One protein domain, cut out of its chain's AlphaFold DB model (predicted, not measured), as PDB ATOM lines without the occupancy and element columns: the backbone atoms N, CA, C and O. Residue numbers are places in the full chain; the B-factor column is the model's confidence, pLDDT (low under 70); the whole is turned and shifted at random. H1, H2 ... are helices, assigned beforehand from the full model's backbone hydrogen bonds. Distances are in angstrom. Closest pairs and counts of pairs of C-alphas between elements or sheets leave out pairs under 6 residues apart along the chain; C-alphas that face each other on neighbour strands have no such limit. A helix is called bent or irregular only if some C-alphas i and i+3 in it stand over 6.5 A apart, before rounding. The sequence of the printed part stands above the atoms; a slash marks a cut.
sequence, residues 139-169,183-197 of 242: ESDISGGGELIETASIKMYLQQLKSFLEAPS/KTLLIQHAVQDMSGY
ATOM      1  N   GLU A 139      87.528 -35.328 -15.475       87.38
ATOM      2  CA  GLU A 139      86.370 -34.645 -16.039       87.38
ATOM      3  C   GLU A 139      86.739 -33.205 -16.412       87.38
ATOM      4  O   GLU A 139      87.552 -32.552 -15.745       87.38
ATOM      5  N   SER A 140      86.165 -32.721 -17.514       85.12
ATOM      6  CA  SER A 140      86.374 -31.346 -17.973       85.12
ATOM      7  C   SER A 140      85.437 -30.404 -17.232       85.12
ATOM      8  O   SER A 140      84.226 -30.632 -17.225       85.12
ATOM      9  N   ASP A 141      85.976 -29.314 -16.689       79.50
ATOM     10  CA  ASP A 141      85.149 -28.308 -16.033       79.50
ATOM     11  C   ASP A 141      84.656 -27.302 -17.071       79.50
ATOM     12  O   ASP A 141      85.430 -26.631 -17.752       79.50
ATOM     13  N   ILE A 142      83.334 -27.209 -17.213       67.19
ATOM     14  CA  ILE A 142      82.680 -26.320 -18.188       67.19
ATOM     15  C   ILE A 142      82.614 -24.875 -17.641       67.19
ATOM     16  O   ILE A 142      82.406 -23.917 -18.383       67.19
ATOM     17  N   SER A 143      82.825 -24.691 -16.335       61.97
ATOM     18  CA  SER A 143      82.753 -23.406 -15.638       61.97
ATOM     19  C   SER A 143      84.135 -22.763 -15.464       61.97
ATOM     20  O   SER A 143      84.681 -22.760 -14.365       61.97
ATOM     21  N   GLY A 144      84.709 -22.211 -16.535       53.81
ATOM     22  CA  GLY A 144      86.005 -21.523 -16.485       53.81
ATOM     23  C   GLY A 144      85.919 -20.069 -16.947       53.81
ATOM     24  O   GLY A 144      85.851 -19.812 -18.143       53.81
ATOM     25  N   GLY A 145      85.939 -19.117 -16.010       55.62
ATOM     26  CA  GLY A 145      86.073 -17.674 -16.285       55.62
ATOM     27  C   GLY A 145      87.526 -17.173 -16.318       55.62
ATOM     28  O   GLY A 145      87.749 -15.967 -16.243       55.62
ATOM     29  N   GLY A 146      88.504 -18.085 -16.354       65.81
ATOM     30  CA  GLY A 146      89.939 -17.789 -16.350       65.81
ATOM     31  C   GLY A 146      90.592 -17.890 -17.733       65.81
ATOM     32  O   GLY A 146      89.971 -18.309 -18.704       65.81
ATOM     33  N   GLU A 147      91.873 -17.520 -17.811       71.56
ATOM     34  CA  GLU A 147      92.679 -17.574 -19.045       71.56
ATOM     35  C   GLU A 147      92.972 -19.020 -19.507       71.56
ATOM     36  O   GLU A 147      93.194 -19.261 -20.693       71.56
ATOM     37  N   LEU A 148      92.911 -19.995 -18.585       78.12
ATOM     38  CA  LEU A 148      92.991 -21.432 -18.857       78.12
ATOM     39  C   LEU A 148      91.646 -22.106 -18.575       78.12
ATOM     40  O   LEU A 148      91.127 -22.021 -17.464       78.12
ATOM     41  N   ILE A 149      91.107 -22.824 -19.560       83.38
ATOM     42  CA  ILE A 149      89.952 -23.704 -19.358       83.38
ATOM     43  C   ILE A 149      90.478 -25.081 -18.955       83.38
ATOM     44  O   ILE A 149      91.188 -25.718 -19.733       83.38
ATOM     45  N   GLU A 150      90.128 -25.554 -17.759       82.44
ATOM     46  CA  GLU A 150      90.561 -26.853 -17.236       82.44
ATOM     47  C   GLU A 150      89.801 -28.020 -17.881       82.44
ATOM     48  O   GLU A 150      88.880 -28.622 -17.321       82.44
ATOM     49  N   THR A 151      90.213 -28.367 -19.097       87.69
ATOM     50  CA  THR A 151      89.791 -29.617 -19.732       87.69
ATOM     51  C   THR A 151      90.449 -30.818 -19.052       87.69
ATOM     52  O   THR A 151      91.508 -30.705 -18.428       87.69
ATOM     53  N   ALA A 152      89.856 -32.000 -19.215       88.06
ATOM     54  CA  ALA A 152      90.374 -33.242 -18.643       88.06
ATOM     55  C   ALA A 152      91.853 -33.502 -19.001       88.06
ATOM     56  O   ALA A 152      92.655 -33.859 -18.138       88.06
ATOM     57  N   SER A 153      92.245 -33.246 -20.253       88.06
ATOM     58  CA  SER A 153      93.636 -33.384 -20.699       88.06
ATOM     59  C   SER A 153      94.568 -32.371 -20.026       88.06
ATOM     60  O   SER A 153      95.698 -32.708 -19.687       88.06
ATOM     61  N   ILE A 154      94.108 -31.134 -19.805       89.06
ATOM     62  CA  ILE A 154      94.891 -30.104 -19.109       89.06
ATOM     63  C   ILE A 154      95.120 -30.508 -17.652       89.06
ATOM     64  O   ILE A 154      96.259 -30.444 -17.195       89.06
ATOM     65  N   LYS A 155      94.093 -31.009 -16.956       89.12
ATOM     66  CA  LYS A 155      94.228 -31.530 -15.585       89.12
ATOM     67  C   LYS A 155      95.242 -32.671 -15.506       89.12
ATOM     68  O   LYS A 155      96.124 -32.645 -14.648       89.12
ATOM     69  N   MET A 156      95.189 -33.607 -16.456       89.44
ATOM     70  CA  MET A 156      96.182 -34.675 -16.579       89.44
ATOM     71  C   MET A 156      97.604 -34.113 -16.743       89.44
ATOM     72  O   MET A 156      98.512 -34.512 -16.011       89.44
ATOM     73  N   TYR A 157      97.818 -33.169 -17.667       89.06
ATOM     74  CA  TYR A 157      99.140 -32.567 -17.878       89.06
ATOM     75  C   TYR A 157      99.628 -31.771 -16.666       89.06
ATOM     76  O   TYR A 157     100.803 -31.868 -16.320       89.06
ATOM     77  N   LEU A 158      98.749 -31.024 -15.994       87.75
ATOM     78  CA  LEU A 158      99.085 -30.293 -14.773       87.75
ATOM     79  C   LEU A 158      99.503 -31.250 -13.659       87.75
ATOM     80  O   LEU A 158     100.538 -31.028 -13.038       87.75
ATOM     81  N   GLN A 159      98.778 -32.352 -13.454       86.44
ATOM     82  CA  GLN A 159      99.161 -33.366 -12.472       86.44
ATOM     83  C   GLN A 159     100.514 -34.007 -12.813       86.44
ATOM     84  O   GLN A 159     101.355 -34.206 -11.933       86.44
ATOM     85  N   GLN A 160     100.775 -34.280 -14.093       85.19
ATOM     86  CA  GLN A 160     102.083 -34.772 -14.522       85.19
ATOM     87  C   GLN A 160     103.198 -33.738 -14.309       85.19
ATOM     88  O   GLN A 160     104.285 -34.119 -13.880       85.19
ATOM     89  N   LEU A 161     102.959 -32.451 -14.571       85.06
ATOM     90  CA  LEU A 161     103.936 -31.387 -14.317       85.06
ATOM     91  C   LEU A 161     104.212 -31.216 -12.823       85.06
ATOM     92  O   LEU A 161     105.378 -31.132 -12.442       85.06
ATOM     93  N   LYS A 162     103.168 -31.248 -11.985       81.75
ATOM     94  CA  LYS A 162     103.289 -31.193 -10.521       81.75
ATOM     95  C   LYS A 162     104.196 -32.302  -9.998       81.75
ATOM     96  O   LYS A 162     105.141 -32.023  -9.271       81.75
ATOM     97  N   SER A 163     104.020 -33.519 -10.516       79.12
ATOM     98  CA  SER A 163     104.874 -34.664 -10.180       79.12
ATOM     99  C   SER A 163     106.374 -34.386 -10.451       79.12
ATOM    100  O   SER A 163     107.240 -34.705  -9.640       79.12
ATOM    101  N   PHE A 164     106.718 -33.711 -11.551       79.50
ATOM    102  CA  PHE A 164     108.120 -33.382 -11.845       79.50
ATOM    103  C   PHE A 164     108.667 -32.213 -11.026       79.50
ATOM    104  O   PHE A 164     109.865 -32.165 -10.752       79.50
ATOM    105  N   LEU A 165     107.803 -31.264 -10.684       77.94
ATOM    106  CA  LEU A 165     108.137 -30.076  -9.908       77.94
ATOM    107  C   LEU A 165     108.390 -30.402  -8.428       77.94
ATOM    108  O   LEU A 165     109.331 -29.862  -7.847       77.94
ATOM    109  N   GLU A 166     107.589 -31.306  -7.858       74.31
ATOM    110  CA  GLU A 166     107.660 -31.765  -6.461       74.31
ATOM    111  C   GLU A 166     108.765 -32.806  -6.219       74.31
ATOM    112  O   GLU A 166     109.079 -33.131  -5.072       74.31
ATOM    113  N   ALA A 167     109.372 -33.346  -7.282       65.81
ATOM    114  CA  ALA A 167     110.373 -34.396  -7.169       65.81
ATOM    115  C   ALA A 167     111.576 -33.952  -6.294       65.81
ATOM    116  O   ALA A 167     112.136 -32.874  -6.514       65.81
ATOM    117  N   PRO A 168     112.054 -34.806  -5.362       56.22
ATOM    118  CA  PRO A 168     113.029 -34.455  -4.311       56.22
ATOM    119  C   PRO A 168     114.432 -34.091  -4.825       56.22
ATOM    120  O   PRO A 168     115.305 -33.667  -4.069       56.22
ATOM    121  N   SER A 169     114.662 -34.226  -6.126       54.19
ATOM    122  CA  SER A 169     115.804 -33.660  -6.832       54.19
ATOM    123  C   SER A 169     115.249 -32.865  -7.997       54.19
ATOM    124  O   SER A 169     114.493 -33.459  -8.764       54.19
ATOM    125  N   LYS A 183     101.920 -24.358 -24.056       89.38
ATOM    126  CA  LYS A 183     103.018 -24.866 -23.203       89.38
ATOM    127  C   LYS A 183     103.447 -23.881 -22.111       89.38
ATOM    128  O   LYS A 183     103.618 -24.270 -20.964       89.38
ATOM    129  N   THR A 184     103.631 -22.612 -22.477       86.44
ATOM    130  CA  THR A 184     104.037 -21.558 -21.535       86.44
ATOM    131  C   THR A 184     102.981 -21.345 -20.461       86.44
ATOM    132  O   THR A 184     103.317 -21.265 -19.287       86.44
ATOM    133  N   LEU A 185     101.715 -21.302 -20.873       86.81
ATOM    134  CA  LEU A 185     100.583 -21.049 -19.996       86.81
ATOM    135  C   LEU A 185     100.374 -22.226 -19.027       86.81
ATOM    136  O   LEU A 185     100.196 -22.001 -17.837       86.81
ATOM    137  N   LEU A 186     100.539 -23.472 -19.493       87.50
ATOM    138  CA  LEU A 186     100.537 -24.664 -18.634       87.50
ATOM    139  C   LEU A 186     101.625 -24.613 -17.551       87.50
ATOM    140  O   LEU A 186     101.346 -24.919 -16.396       87.50
ATOM    141  N   ILE A 187     102.855 -24.222 -17.906       87.56
ATOM    142  CA  ILE A 187     103.960 -24.121 -16.938       87.56
ATOM    143  C   ILE A 187     103.711 -22.977 -15.953       87.56
ATOM    144  O   ILE A 187     103.889 -23.163 -14.756       87.56
ATOM    145  N   GLN A 188     103.282 -21.810 -16.439       86.69
ATOM    146  CA  GLN A 188     102.959 -20.667 -15.582       86.69
ATOM    147  C   GLN A 188     101.875 -21.026 -14.568       86.69
ATOM    148  O   GLN A 188     102.043 -20.744 -13.388       86.69
ATOM    149  N   HIS A 189     100.818 -21.702 -15.013       86.75
ATOM    150  CA  HIS A 189      99.739 -22.144 -14.144       86.75
ATOM    151  C   HIS A 189     100.213 -23.191 -13.120       86.75
ATOM    152  O   HIS A 189      99.958 -23.046 -11.931       86.75
ATOM    153  N   ALA A 190     101.006 -24.185 -13.542       83.94
ATOM    154  CA  ALA A 190     101.559 -25.188 -12.628       83.94
ATOM    155  C   ALA A 190     102.501 -24.593 -11.561       83.94
ATOM    156  O   ALA A 190     102.541 -25.093 -10.442       83.94
ATOM    157  N   VAL A 191     103.260 -23.545 -11.905       83.12
ATOM    158  CA  VAL A 191     104.172 -22.853 -10.977       83.12
ATOM    159  C   VAL A 191     103.421 -21.890 -10.054       83.12
ATOM    160  O   VAL A 191     103.805 -21.759  -8.897       83.12
ATOM    161  N   GLN A 192     102.345 -21.244 -10.523       81.81
ATOM    162  CA  GLN A 192     101.491 -20.386  -9.685       81.81
ATOM    163  C   GLN A 192     100.888 -21.141  -8.496       81.81
ATOM    164  O   GLN A 192     100.751 -20.566  -7.418       81.81
ATOM    165  N   ASP A 193     100.581 -22.426  -8.680       75.88
ATOM    166  CA  ASP A 193     100.073 -23.296  -7.618       75.88
ATOM    167  C   ASP A 193     101.128 -23.629  -6.544       75.88
ATOM    168  O   ASP A 193     100.772 -24.106  -5.465       75.88
ATOM    169  N   MET A 194     102.420 -23.398  -6.806       74.50
ATOM    170  CA  MET A 194     103.513 -23.785  -5.911       74.50
ATOM    171  C   MET A 194     104.124 -22.594  -5.186       74.50
ATOM    172  O   MET A 194     104.622 -21.642  -5.782       74.50
ATOM    173  N   SER A 195     104.183 -22.683  -3.859       69.56
ATOM    174  CA  SER A 195     104.894 -21.700  -3.046       69.56
ATOM    175  C   SER A 195     106.410 -21.892  -3.148       69.56
ATOM    176  O   SER A 195     106.900 -22.998  -2.938       69.56
ATOM    177  N   GLY A 196     107.157 -20.809  -3.377       71.44
ATOM    178  CA  GLY A 196     108.625 -20.805  -3.290       71.44
ATOM    179  C   GLY A 196     109.374 -20.963  -4.615       71.44
ATOM    180  O   GLY A 196     110.598 -21.042  -4.593       71.44
ATOM    181  N   TYR A 197     108.670 -20.968  -5.751       74.31
ATOM    182  CA  TYR A 197     109.283 -20.972  -7.080       74.31
ATOM    183  C   TYR A 197     109.242 -19.577  -7.710       74.31
ATOM    184  O   TYR A 197     108.220 -18.892  -7.666       74.31
TER     185      TYR A 197
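Overview. This is residues 139 to 169 and 183 to 197 of the 242 residues of an uncharacterized protein of Lucilia cuprina (UniProt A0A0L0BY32). A loop of residues 139 to 151 runs out and folds back to the start of the long helix H1, and the shorter helix H2 crosses H1 slantwise near its middle. H1 lies along the longest axis, and the loop stands at its first end. The printed part has 46 residues with two named helices, H1 then H2, and no named strand; its class is all helix. It is only just compact, close to loose, with a radius of gyration of the C-alphas of 11.3 A, and its spans of 35 by 18 by 17 A only just make a rod.

Arrangement. Residues 139 to 151 hold no named element, and their C-alphas lie 9 to 16 A from the mean of all C-alphas. H1, residues 152 to 166, follows them. H2, residues 183 to 192, touches H1 with 6 pairs of C-alphas within 8 A. The closest C-alphas of the two are those of Leu 158 and Ala 190, 6.1 A apart. Their centres are 10.1 A apart. Their lines stand at a steep tilt of 59 degrees, and they run the same way. In both H1 and H2 every O i to N i+4 pair is within hydrogen-bond range.

Along the chain. The printed part begins at Glu 139, C-alpha (86.370, -34.645, -16.039). H1 runs 21.2 A from C-alpha 152 at (90.374, -33.242, -18.643) to C-alpha 166. H2 runs 14.3 A and ends at C-alpha 192, (101.491, -20.386, -9.685). Neither helix is bent.

Size, cuts and confidence. The two C-alphas farthest apart are those of Ile 142 and Ser 169, 35.8 A. Residues 170 to 182 are not printed, and C-alphas 169 and 183 are 22.6 A apart across this cut, which lies in the link from H1 to H2. The mean pLDDT of the printed part is 78.9; residues 142 to 146, 167 to 169 and 195 are under 70 in this predicted model.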